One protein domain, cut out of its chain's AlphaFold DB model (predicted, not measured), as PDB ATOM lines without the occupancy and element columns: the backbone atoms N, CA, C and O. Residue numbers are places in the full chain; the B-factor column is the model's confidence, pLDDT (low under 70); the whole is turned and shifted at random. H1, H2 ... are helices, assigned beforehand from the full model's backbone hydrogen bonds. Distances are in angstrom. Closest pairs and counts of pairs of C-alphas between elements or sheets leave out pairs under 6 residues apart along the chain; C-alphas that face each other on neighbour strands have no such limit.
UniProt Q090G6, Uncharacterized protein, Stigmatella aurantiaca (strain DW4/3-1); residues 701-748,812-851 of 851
ATOM      1  N   MET A 701     110.800 276.701 317.529       41.41
ATOM      2  CA  MET A 701     110.006 277.011 318.735       41.41
ATOM      3  C   MET A 701     110.827 277.682 319.852       41.41
ATOM      4  O   MET A 701     110.274 278.266 320.779       41.41
ATOM      5  N   SER A 702     112.156 277.609 319.766       49.28
ATOM      6  CA  SER A 702     113.088 278.202 320.725       49.28
ATOM      7  C   SER A 702     113.467 279.628 320.314       49.28
ATOM      8  O   SER A 702     114.353 279.809 319.482       49.28
ATOM      9  N   ALA A 703     112.836 280.637 320.925       62.19
ATOM     10  CA  ALA A 703     113.011 282.064 320.612       62.19
ATOM     11  C   ALA A 703     114.380 282.663 321.032       62.19
ATOM     12  O   ALA A 703     114.464 283.614 321.808       62.19
ATOM     13  N   ASP A 704     115.478 282.110 320.515       78.94
ATOM     14  CA  ASP A 704     116.788 282.762 320.513       78.94
ATOM     15  C   ASP A 704     116.765 283.906 319.485       78.94
ATOM     16  O   ASP A 704     116.818 283.680 318.275       78.94
ATOM     17  N   VAL A 705     116.673 285.143 319.978       82.44
ATOM     18  CA  VAL A 705     116.548 286.358 319.151       82.44
ATOM     19  C   VAL A 705     117.742 286.530 318.196       82.44
ATOM     20  O   VAL A 705     117.599 287.053 317.090       82.44
ATOM     21  N   VAL A 706     118.928 286.021 318.555       84.75
ATOM     22  CA  VAL A 706     120.101 286.046 317.666       84.75
ATOM     23  C   VAL A 706     119.935 285.055 316.509       84.75
ATOM     24  O   VAL A 706     120.441 285.305 315.416       84.75
ATOM     25  N   ARG A 707     119.193 283.955 316.698       87.25
ATOM     26  CA  ARG A 707     118.849 283.021 315.615       87.25
ATOM     27  C   ARG A 707     117.723 283.546 314.723       87.25
ATOM     28  O   ARG A 707     117.803 283.313 313.522       87.25
ATOM     29  N   SER A 708     116.733 284.274 315.248       87.88
ATOM     30  CA  SER A 708     115.649 284.839 314.420       87.88
ATOM     31  C   SER A 708     116.098 285.986 313.506       87.88
ATOM     32  O   SER A 708     115.495 286.180 312.454       87.88
ATOM     33  N   HIS A 709     117.155 286.722 313.871       84.94
ATOM     34  CA  HIS A 709     117.752 287.759 313.014       84.94
ATOM     35  C   HIS A 709     118.940 287.266 312.165       84.94
ATOM     36  O   HIS A 709     119.272 287.887 311.156       84.94
ATOM     37  N   ALA A 710     119.567 286.136 312.508       85.69
ATOM     38  CA  ALA A 710     120.611 285.540 311.676       85.69
ATOM     39  C   ALA A 710     120.038 284.823 310.441       85.69
ATOM     40  O   ALA A 710     119.044 284.104 310.524       85.69
ATOM     41  N   ALA A 711     120.728 284.949 309.304       88.12
ATOM     42  CA  ALA A 711     120.358 284.275 308.061       88.12
ATOM     43  C   ALA A 711     120.236 282.745 308.230       88.12
ATOM     44  O   ALA A 711     121.092 282.107 308.858       88.12
ATOM     45  N   SER A 712     119.208 282.163 307.600       88.25
ATOM     46  CA  SER A 712     118.863 280.730 307.614       88.25
ATOM     47  C   SER A 712     120.076 279.817 307.472       88.25
ATOM     48  O   SER A 712     120.266 278.887 308.250       88.25
ATOM     49  N   ASP A 713     120.938 280.127 306.513       90.12
ATOM     50  CA  ASP A 713     122.061 279.290 306.115       90.12
ATOM     51  C   ASP A 713     123.160 279.271 307.185       90.12
ATOM     52  O   ASP A 713     123.914 278.307 307.310       90.12
ATOM     53  N   VAL A 714     123.294 280.346 307.968       89.62
ATOM     54  CA  VAL A 714     124.223 280.401 309.108       89.62
ATOM     55  C   VAL A 714     123.697 279.523 310.241       89.62
ATOM     56  O   VAL A 714     124.456 278.718 310.777       89.62
ATOM     57  N   ASN A 715     122.399 279.613 310.545       90.62
ATOM     58  CA  ASN A 715     121.746 278.758 311.540       90.62
ATOM     59  C   ASN A 715     121.851 277.274 311.142       90.62
ATOM     60  O   ASN A 715     122.358 276.467 311.919       90.62
ATOM     61  N   LYS A 716     121.492 276.930 309.898       91.00
ATOM     62  CA  LYS A 716     121.564 275.563 309.360       91.00
ATOM     63  C   LYS A 716     122.979 274.979 309.410       91.00
ATOM     64  O   LYS A 716     123.161 273.881 309.926       91.00
ATOM     65  N   ARG A 717     124.006 275.724 308.975       91.69
ATOM     66  CA  ARG A 717     125.413 275.269 309.053       91.69
ATOM     67  C   ARG A 717     125.904 275.054 310.491       91.69
ATOM     68  O   ARG A 717     126.802 274.239 310.708       91.69
ATOM     69  N   ILE A 718     125.344 275.766 311.472       91.19
ATOM     70  CA  ILE A 718     125.633 275.541 312.897       91.19
ATOM     71  C   ILE A 718     124.908 274.289 313.402       91.19
ATOM     72  O   ILE A 718     125.541 273.463 314.059       91.19
ATOM     73  N   ASP A 719     123.642 274.098 313.037       90.88
ATOM     74  CA  ASP A 719     122.843 272.929 313.428       90.88
ATOM     75  C   ASP A 719     123.442 271.633 312.863       90.88
ATOM     76  O   ASP A 719     123.745 270.708 313.615       90.88
ATOM     77  N   GLU A 720     123.771 271.605 311.567       92.81
ATOM     78  CA  GLU A 720     124.496 270.508 310.911       92.81
ATOM     79  C   GLU A 720     125.860 270.217 311.556       92.81
ATOM     80  O   GLU A 720     126.364 269.093 311.475       92.81
ATOM     81  N   ARG A 721     126.518 271.224 312.146       93.06
ATOM     82  CA  ARG A 721     127.795 271.054 312.858       93.06
ATOM     83  C   ARG A 721     127.574 270.451 314.246       93.06
ATOM     84  O   ARG A 721     128.332 269.556 314.620       93.06
ATOM     85  N   VAL A 722     126.564 270.912 314.987       91.62
ATOM     86  CA  VAL A 722     126.177 270.333 316.286       91.62
ATOM     87  C   VAL A 722     125.750 268.881 316.091       91.62
ATOM     88  O   VAL A 722     126.281 268.003 316.766       91.62
ATOM     89  N   GLU A 723     124.882 268.596 315.118       91.31
ATOM     90  CA  GLU A 723     124.392 267.240 314.880       91.31
ATOM     91  C   GLU A 723     125.520 266.284 314.473       91.31
ATOM     92  O   GLU A 723     125.656 265.210 315.058       91.31
ATOM     93  N   ARG A 724     126.398 266.683 313.536       94.44
ATOM     94  CA  ARG A 724     127.578 265.875 313.172       94.44
ATOM     95  C   ARG A 724     128.483 265.602 314.372       94.44
ATOM     96  O   ARG A 724     128.986 264.488 314.490       94.44
ATOM     97  N   CYS A 725     128.668 266.576 315.264       94.00
ATOM     98  CA  CYS A 725     129.463 266.373 316.470       94.00
ATOM     99  C   CYS A 725     128.790 265.398 317.445       94.00
ATOM    100  O   CYS A 725     129.435 264.456 317.898       94.00
ATOM    101  N   VAL A 726     127.489 265.552 317.713       93.75
ATOM    102  CA  VAL A 726     126.732 264.641 318.591       93.75
ATOM    103  C   VAL A 726     126.723 263.216 318.026       93.75
ATOM    104  O   VAL A 726     127.009 262.276 318.765       93.75
ATOM    105  N   ARG A 727     126.491 263.037 316.715       92.44
ATOM    106  CA  ARG A 727     126.577 261.722 316.048       92.44
ATOM    107  C   ARG A 727     127.983 261.111 316.140       92.44
ATOM    108  O   ARG A 727     128.092 259.909 316.359       92.44
ATOM    109  N   TYR A 728     129.043 261.911 315.984       95.25
ATOM    110  CA  TYR A 728     130.433 261.455 316.117       95.25
ATOM    111  C   TYR A 728     130.757 261.043 317.559       95.25
ATOM    112  O   TYR A 728     131.252 259.943 317.794       95.25
ATOM    113  N   MET A 729     130.431 261.892 318.537       94.75
ATOM    114  CA  MET A 729     130.695 261.647 319.961       94.75
ATOM    115  C   MET A 729     129.856 260.496 320.528       94.75
ATOM    116  O   MET A 729     130.298 259.832 321.458       94.75
ATOM    117  N   ALA A 730     128.700 260.184 319.930       93.06
ATOM    118  CA  ALA A 730     127.922 258.986 320.251       93.06
ATOM    119  C   ALA A 730     128.622 257.663 319.868       93.06
ATOM    120  O   ALA A 730     128.173 256.601 320.298       93.06
ATOM    121  N   GLN A 731     129.699 257.722 319.076       94.19
ATOM    122  CA  GLN A 731     130.554 256.584 318.715       94.19
ATOM    123  C   GLN A 731     131.871 256.549 319.513       94.19
ATOM    124  O   GLN A 731     132.640 255.604 319.358       94.19
ATOM    125  N   GLN A 732     132.154 257.565 320.339       95.12
ATOM    126  CA  GLN A 732     133.384 257.661 321.130       95.12
ATOM    127  C   GLN A 732     133.189 257.142 322.560       95.12
ATOM    128  O   GLN A 732     132.082 257.134 323.102       95.12
ATOM    129  N   ASP A 733     134.291 256.760 323.202       94.19
ATOM    130  CA  ASP A 733     134.296 256.392 324.617       94.19
ATOM    131  C   ASP A 733     133.895 257.569 325.523       94.19
ATOM    132  O   ASP A 733     134.271 258.720 325.288       94.19
ATOM    133  N   ARG A 734     133.235 257.272 326.658       92.81
ATOM    134  CA  ARG A 734     132.851 258.284 327.676       92.81
ATOM    135  C   ARG A 734     134.034 259.143 328.163       92.81
ATOM    136  O   ARG A 734     133.815 260.238 328.681       92.81
ATOM    137  N   LYS A 735     135.273 258.655 328.009       94.50
ATOM    138  CA  LYS A 735     136.517 259.365 328.344       94.50
ATOM    139  C   LYS A 735     136.800 260.554 327.420       94.50
ATOM    140  O   LYS A 735     137.231 261.579 327.929       94.50
ATOM    141  N   GLU A 736     136.496 260.453 326.125       95.19
ATOM    142  CA  GLU A 736     136.720 261.523 325.135       95.19
ATOM    143  C   GLU A 736     135.669 262.642 325.233       95.19
ATOM    144  O   GLU A 736     135.936 263.807 324.931       95.19
ATOM    145  N   ILE A 737     134.471 262.310 325.725       95.56
ATOM    146  CA  ILE A 737     133.369 263.269 325.885       95.56
ATOM    147  C   ILE A 737     133.705 264.338 326.944       95.56
ATOM    148  O   ILE A 737     133.376 265.509 326.761       95.56
ATOM    149  N   SER A 738     134.387 263.975 328.036       96.19
ATOM    150  CA  SER A 738     134.739 264.908 329.123       96.19
ATOM    151  C   SER A 738     135.677 266.065 328.713       96.19
ATOM    152  O   SER A 738     135.284 267.212 328.925       96.19
ATOM    153  N   PRO A 739     136.855 265.850 328.087       96.69
ATOM    154  CA  PRO A 739     137.712 266.955 327.647       96.69
ATOM    155  C   PRO A 739     137.074 267.789 326.522       96.69
ATOM    156  O   PRO A 739     137.362 268.980 326.392       96.69
ATOM    157  N   TYR A 740     136.170 267.209 325.720       96.38
ATOM    158  CA  TYR A 740     135.387 267.979 324.750       96.38
ATOM    159  C   TYR A 740     134.306 268.844 325.434       96.38
ATOM    160  O   TYR A 740     134.103 269.990 325.031       96.38
ATOM    161  N   LEU A 741     133.671 268.365 326.511       96.62
ATOM    162  CA  LEU A 741     132.779 269.177 327.350       96.62
ATOM    163  C   LEU A 741     133.515 270.365 327.986       96.62
ATOM    164  O   LEU A 741     133.025 271.488 327.888       96.62
ATOM    165  N   GLU A 742     134.711 270.162 328.549       96.50
ATOM    166  CA  GLU A 742     135.534 271.264 329.082       96.50
ATOM    167  C   GLU A 742     135.861 272.317 328.014       96.50
ATOM    168  O   GLU A 742     135.798 273.522 328.265       96.50
ATOM    169  N   LYS A 743     136.183 271.874 326.794       95.88
ATOM    170  CA  LYS A 743     136.443 272.754 325.648       95.88
ATOM    171  C   LYS A 743     135.214 273.597 325.276       95.88
ATOM    172  O   LYS A 743     135.376 274.765 324.942       95.88
ATOM    173  N   LEU A 744     134.009 273.032 325.366       95.94
ATOM    174  CA  LEU A 744     132.735 273.741 325.180       95.94
ATOM    175  C   LEU A 744     132.392 274.677 326.345       95.94
ATOM    176  O   LEU A 744     131.709 275.680 326.155       95.94
ATOM    177  N   GLU A 745     132.823 274.360 327.565       95.31
ATOM    178  CA  GLU A 745     132.628 275.223 328.736       95.31
ATOM    179  C   GLU A 745     133.555 276.450 328.708       95.31
ATOM    180  O   GLU A 745     133.173 277.500 329.224       95.31
ATOM    181  N   ARG A 746     134.686 276.365 327.993       95.25
ATOM    182  CA  ARG A 746     135.553 277.507 327.646       95.25
ATOM    183  C   ARG A 746     135.169 278.220 326.335       95.25
ATOM    184  O   ARG A 746     135.726 279.279 326.058       95.25
ATOM    185  N   GLU A 747     134.241 277.687 325.530       95.06
ATOM    186  CA  GLU A 747     133.839 278.319 324.260       95.06
ATOM    187  C   GLU A 747     133.043 279.612 324.524       95.06
ATOM    188  O   GLU A 747     132.011 279.605 325.196       95.06
ATOM    189  N   TRP A 748     133.530 280.739 323.996       94.94
ATOM    190  CA  TRP A 748     132.850 282.033 324.067       94.94
ATOM    191  C   TRP A 748     131.588 282.022 323.205       94.94
ATOM    192  O   TRP A 748     131.640 281.680 322.020       94.94
ATOM    193  N   ARG A 812     122.827 279.335 323.841       90.75
ATOM    194  CA  ARG A 812     121.883 278.212 323.726       90.75
ATOM    195  C   ARG A 812     122.426 277.105 322.819       90.75
ATOM    196  O   ARG A 812     122.349 275.945 323.192       90.75
ATOM    197  N   GLU A 813     123.047 277.440 321.688       92.81
ATOM    198  CA  GLU A 813     123.666 276.456 320.781       92.81
ATOM    199  C   GLU A 813     124.816 275.678 321.436       92.81
ATOM    200  O   GLU A 813     124.929 274.465 321.265       92.81
ATOM    201  N   ILE A 814     125.662 276.375 322.204       95.19
ATOM    202  CA  ILE A 814     126.775 275.764 322.940       95.19
ATOM    203  C   ILE A 814     126.242 274.858 324.061       95.19
ATOM    204  O   ILE A 814     126.720 273.736 324.230       95.19
ATOM    205  N   ASP A 815     125.249 275.322 324.822       94.00
ATOM    206  CA  ASP A 815     124.712 274.558 325.950       94.00
ATOM    207  C   ASP A 815     123.823 273.378 325.494       94.00
ATOM    208  O   ASP A 815     123.865 272.327 326.129       94.00
ATOM    209  N   LEU A 816     123.145 273.460 324.340       92.50
ATOM    210  CA  LEU A 816     122.477 272.315 323.697       92.50
ATOM    211  C   LEU A 816     123.460 271.188 323.344       92.50
ATOM    212  O   LEU A 816     123.194 270.024 323.648       92.50
ATOM    213  N   GLU A 817     124.621 271.515 322.759       94.94
ATOM    214  CA  GLU A 817     125.668 270.517 322.498       94.94
ATOM    215  C   GLU A 817     126.188 269.918 323.820       94.94
ATOM    216  O   GLU A 817     126.329 268.698 323.926       94.94
ATOM    217  N   LYS A 818     126.382 270.733 324.873       95.75
ATOM    218  CA  LYS A 818     126.751 270.222 326.210       95.75
ATOM    219  C   LYS A 818     125.705 269.268 326.781       95.75
ATOM    220  O   LYS A 818     126.092 268.245 327.336       95.75
ATOM    221  N   PHE A 819     124.410 269.567 326.675       93.69
ATOM    222  CA  PHE A 819     123.360 268.690 327.202       93.69
ATOM    223  C   PHE A 819     123.283 267.365 326.434       93.69
ATOM    224  O   PHE A 819     123.241 266.308 327.065       93.69
ATOM    225  N   ALA A 820     123.390 267.388 325.102       92.94
ATOM    226  CA  ALA A 820     123.491 266.174 324.287       92.94
ATOM    227  C   ALA A 820     124.688 265.295 324.698       92.94
ATOM    228  O   ALA A 820     124.567 264.079 324.849       92.94
ATOM    229  N   LEU A 821     125.846 265.912 324.942       94.94
ATOM    230  CA  LEU A 821     127.068 265.215 325.344       94.94
ATOM    231  C   LEU A 821     127.015 264.699 326.788       94.94
ATOM    232  O   LEU A 821     127.455 263.579 327.044       94.94
ATOM    233  N   LYS A 822     126.422 265.447 327.726       94.38
ATOM    234  CA  LYS A 822     126.166 264.979 329.102       94.38
ATOM    235  C   LYS A 822     125.182 263.795 329.108       94.38
ATOM    236  O   LYS A 822     125.377 262.841 329.859       94.38
ATOM    237  N   ALA A 823     124.213 263.765 328.188       92.12
ATOM    238  CA  ALA A 823     123.339 262.609 327.971       92.12
ATOM    239  C   ALA A 823     124.077 261.374 327.420       92.12
ATOM    240  O   ALA A 823     123.864 260.266 327.917       92.12
ATOM    241  N   LEU A 824     124.980 261.556 326.445       92.25
ATOM    242  CA  LEU A 824     125.840 260.482 325.921       92.25
ATOM    243  C   LEU A 824     126.821 259.954 326.981       92.25
ATOM    244  O   LEU A 824     127.010 258.742 327.094       92.25
ATOM    245  N   ARG A 825     127.386 260.842 327.811       94.12
ATOM    246  CA  ARG A 825     128.251 260.483 328.948       94.12
ATOM    247  C   ARG A 825     127.506 259.743 330.066       94.12
ATOM    248  O   ARG A 825     128.147 259.049 330.850       94.12
ATOM    249  N   GLY A 826     126.175 259.827 330.103       91.25
ATOM    250  CA  GLY A 826     125.319 259.147 331.079       91.25
ATOM    251  C   GLY A 826     125.001 259.962 332.336       91.25
ATOM    252  O   GLY A 826     124.439 259.416 333.280       91.25
ATOM    253  N   ASP A 827     125.287 261.265 332.350       91.62
ATOM    254  CA  ASP A 827     124.999 262.158 333.484       91.62
ATOM    255  C   ASP A 827     123.495 262.149 333.857       91.62
ATOM    256  O   ASP A 827     123.125 262.326 335.016       91.62
ATOM    257  N   PHE A 828     122.623 261.877 332.878       86.38
ATOM    258  CA  PHE A 828     121.170 261.765 333.038       86.38
ATOM    259  C   PHE A 828     120.655 260.334 333.288       86.38
ATOM    260  O   PHE A 828     119.467 260.079 333.114       86.38
ATOM    261  N   GLU A 829     121.487 259.386 333.738       80.12
ATOM    262  CA  GLU A 829     121.054 258.008 334.068       80.12
ATOM    263  C   GLU A 829     120.000 257.913 335.201       80.12
ATOM    264  O   GLU A 829     119.449 256.836 335.433       80.12
ATOM    265  N   ARG A 830     119.672 259.032 335.871       77.75
ATOM    266  CA  ARG A 830     118.532 259.168 336.801       77.75
ATOM    267  C   ARG A 830     117.177 259.424 336.126       77.75
ATOM    268  O   ARG A 830     116.154 259.248 336.783       77.75
ATOM    269  N   ILE A 831     117.142 259.850 334.862       73.56
ATOM    270  CA  ILE A 831     115.889 259.978 334.103       73.56
ATOM    271  C   ILE A 831     115.429 258.553 333.739       73.56
ATOM    272  O   ILE A 831     116.262 257.762 333.282       73.56
ATOM    273  N   PRO A 832     114.150 258.181 333.961       71.19
ATOM    274  CA  PRO A 832     113.678 256.822 333.710       71.19
ATOM    275  C   PRO A 832     113.951 256.395 332.265       71.19
ATOM    276  O   PRO A 832     113.701 257.130 331.309       71.19
ATOM    277  N   LYS A 833     114.502 255.188 332.120       63.38
ATOM    278  CA  LYS A 833     114.900 254.623 330.833       63.38
ATOM    279  C   LYS A 833     113.657 254.202 330.050       63.38
ATOM    280  O   LYS A 833     113.179 253.091 330.231       63.38
ATOM    281  N   ASN A 834     113.193 255.052 329.138       64.19
ATOM    282  CA  ASN A 834     112.576 254.538 327.915       64.19
ATOM    283  C   ASN A 834     113.676 253.789 327.141       64.19
ATOM    284  O   ASN A 834     114.790 254.307 327.028       64.19
ATOM    285  N   ASP A 835     113.386 252.596 326.621       75.06
ATOM    286  CA  ASP A 835     114.387 251.579 326.230       75.06
ATOM    287  C   ASP A 835     115.268 251.908 325.006       75.06
ATOM    288  O   ASP A 835     116.021 251.071 324.505       75.06
ATOM    289  N   GLY A 836     115.228 253.151 324.529       76.19
ATOM    290  CA  GLY A 836     116.147 253.654 323.523       76.19
ATOM    291  C   GLY A 836     117.605 253.672 324.005       76.19
ATOM    292  O   GLY A 836     117.928 254.083 325.126       76.19
ATOM    293  N   GLY A 837     118.518 253.267 323.117       82.62
ATOM    294  CA  GLY A 837     119.963 253.284 323.361       82.62
ATOM    295  C   GLY A 837     120.554 254.691 323.583       82.62
ATOM    296  O   GLY A 837     119.833 255.690 323.553       82.62
ATOM    297  N   PRO A 838     121.883 254.814 323.778       78.88
ATOM    298  CA  PRO A 838     122.538 256.084 324.120       78.88
ATOM    299  C   PRO A 838     122.179 257.262 323.200       78.88
ATOM    300  O   PRO A 838     121.911 258.354 323.695       78.88
ATOM    301  N   LEU A 839     122.078 257.029 321.886       79.19
ATOM    302  CA  LEU A 839     121.668 258.043 320.908       79.19
ATOM    303  C   LEU A 839     120.212 258.505 321.097       79.19
ATOM    304  O   LEU A 839     119.927 259.692 320.991       79.19
ATOM    305  N   ALA A 840     119.290 257.601 321.436       83.00
ATOM    306  CA  ALA A 840     117.903 257.969 321.718       83.00
ATOM    307  C   ALA A 840     117.790 258.799 323.009       83.00
ATOM    308  O   ALA A 840     117.013 259.749 323.052       83.00
ATOM    309  N   ARG A 841     118.618 258.512 324.026       78.88
ATOM    310  CA  ARG A 841     118.732 259.366 325.223       78.88
ATOM    311  C   ARG A 841     119.333 260.736 324.906       78.88
ATOM    312  O   ARG A 841     118.875 261.725 325.466       78.88
ATOM    313  N   ALA A 842     120.308 260.814 324.000       77.75
ATOM    314  CA  ALA A 842     120.865 262.086 323.537       77.75
ATOM    315  C   ALA A 842     119.829 262.927 322.777       77.75
ATOM    316  O   ALA A 842     119.689 264.116 323.053       77.75
ATOM    317  N   ASN A 843     119.042 262.302 321.898       81.62
ATOM    318  CA  ASN A 843     117.951 262.965 321.184       81.62
ATOM    319  C   ASN A 843     116.833 263.411 322.144       81.62
ATOM    320  O   ASN A 843     116.349 264.533 322.035       81.62
ATOM    321  N   ALA A 844     116.462 262.582 323.127       81.00
ATOM    322  CA  ALA A 844     115.493 262.958 324.157       81.00
ATOM    323  C   ALA A 844     115.992 264.120 325.038       81.00
ATOM    324  O   ALA A 844     115.215 265.011 325.363       81.00
ATOM    325  N   ALA A 845     117.285 264.151 325.380       77.00
ATOM    326  CA  ALA A 845     117.895 265.254 326.121       77.00
ATOM    327  C   ALA A 845     118.031 266.541 325.286       77.00
ATOM    328  O   ALA A 845     117.907 267.628 325.839       77.00
ATOM    329  N   LEU A 846     118.244 266.434 323.968       78.94
ATOM    330  CA  LEU A 846     118.171 267.574 323.048       78.94
ATOM    331  C   LEU A 846     116.758 268.164 323.019       78.94
ATOM    332  O   LEU A 846     116.612 269.363 323.228       78.94
ATOM    333  N   VAL A 847     115.727 267.330 322.846       78.94
ATOM    334  CA  VAL A 847     114.321 267.768 322.882       78.94
ATOM    335  C   VAL A 847     113.984 268.414 324.232       78.94
ATOM    336  O   VAL A 847     113.469 269.527 324.253       78.94
ATOM    337  N   ALA A 848     114.360 267.786 325.351       75.12
ATOM    338  CA  ALA A 848     114.116 268.299 326.704       75.12
ATOM    339  C   ALA A 848     114.944 269.547 327.091       75.12
ATOM    340  O   ALA A 848     114.710 270.125 328.148       75.12
ATOM    341  N   ALA A 849     115.918 269.955 326.268       71.75
ATOM    342  CA  ALA A 849     116.650 271.221 326.399       71.75
ATOM    343  C   ALA A 849     116.206 272.282 325.361       71.75
ATOM    344  O   ALA A 849     116.678 273.427 325.378       71.75
ATOM    345  N   GLN A 850     115.313 271.907 324.439       68.19
ATOM    346  CA  GLN A 850     114.686 272.786 323.446       68.19
ATOM    347  C   GLN A 850     113.257 273.188 323.841       68.19
ATOM    348  O   GLN A 850     112.840 274.289 323.476       68.19
ATOM    349  N   SER A 851     112.554 272.340 324.605       65.81
ATOM    350  CA  SER A 851     111.342 272.680 325.367       65.81
ATOM    351  C   SER A 851     111.651 273.628 326.526       65.81
ATOM    352  O   SER A 851     111.043 274.715 326.559       65.81
TER     353      SER A 851
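Overview. This is residues 701 to 748 and 812 to 851 of the 851 residues of an uncharacterized protein of Stigmatella aurantiaca (strain DW4/3-1) (UniProt Q090G6). Four helices lie nearly aligned around one of their number: H4 is in the middle, H3 and H5 pack on opposite sides of it, and H2 packs on a third side with its last residues. The short H1 sits at one end, beyond the start of the long H2, where residues 708 to 714 stick out, while the unnamed stretch 826 to 837 loops round the other end between H4 and H5. The printed part has 88 residues, with five named helices in the order H1, H2, H3, H4, H5 and no named strand; the class is all helix. The whole is compact, with a radius of gyration of the C-alphas of 13.4 A and spans of 37 by 26 by 18 A.

Arrangement. Start at H1, residues 705 to 709, which is close to but not clearly touching H2, residues 712 to 729; their closest C-alphas, of Arg 707 and Asn 715, are 6.6 A apart. Look next at H3, residues 734 to 745, close to H2 but not clearly touching it, with the C-alphas of Met 729 and Ile 737 closest at 6.7 A. The hub is H4, residues 812 to 825, which touches H2, H3 and H5, residues 838 to 850. H2 touches H4 with residues 722 to 729 alone, closest at the C-alphas of Val 722 and Glu 817, 6.2 A, at a shallow tilt of 16 degrees, the same way. H3 touches H4 at a shallow tilt of 17 degrees, opposite ways; the C-alphas of Arg 734 and Arg 825 are closest at 5.3 A. H4 and H5 form a helical hairpin at a shallow tilt of 30 degrees, closest at the C-alphas of Ala 820 and Ala 842, 4.9 A. H1 and H4 are apart, and so are H3 and H5. In H1, H2, H4 and H5 every O i to N i+4 pair is within hydrogen-bond range; in H3 it is 5 of 8.

Along the chain. Find C-alpha 705 at (116.548, 286.358, 319.151), where H1 begins; it is 6.4 A long. From C-alpha 712 at (118.863, 280.730, 307.614), H2 runs 25.6 A. H3 measures 17.0 A and H4 19.5 A. H5 runs 18.5 A to C-alpha 850 at (114.686, 272.786, 323.446).

Size, cuts and confidence. The farthest C-alphas, of His 709 and Asp 835, are 38.7 A apart. Residues 749 to 811 are not printed, and C-alphas 748 and 812 are 11.6 A apart across this cut. The link from H4 to H5 is long, with 12 residues. Confidence is under 70 at residues 701 to 703, 833 to 834 and 850 to 851.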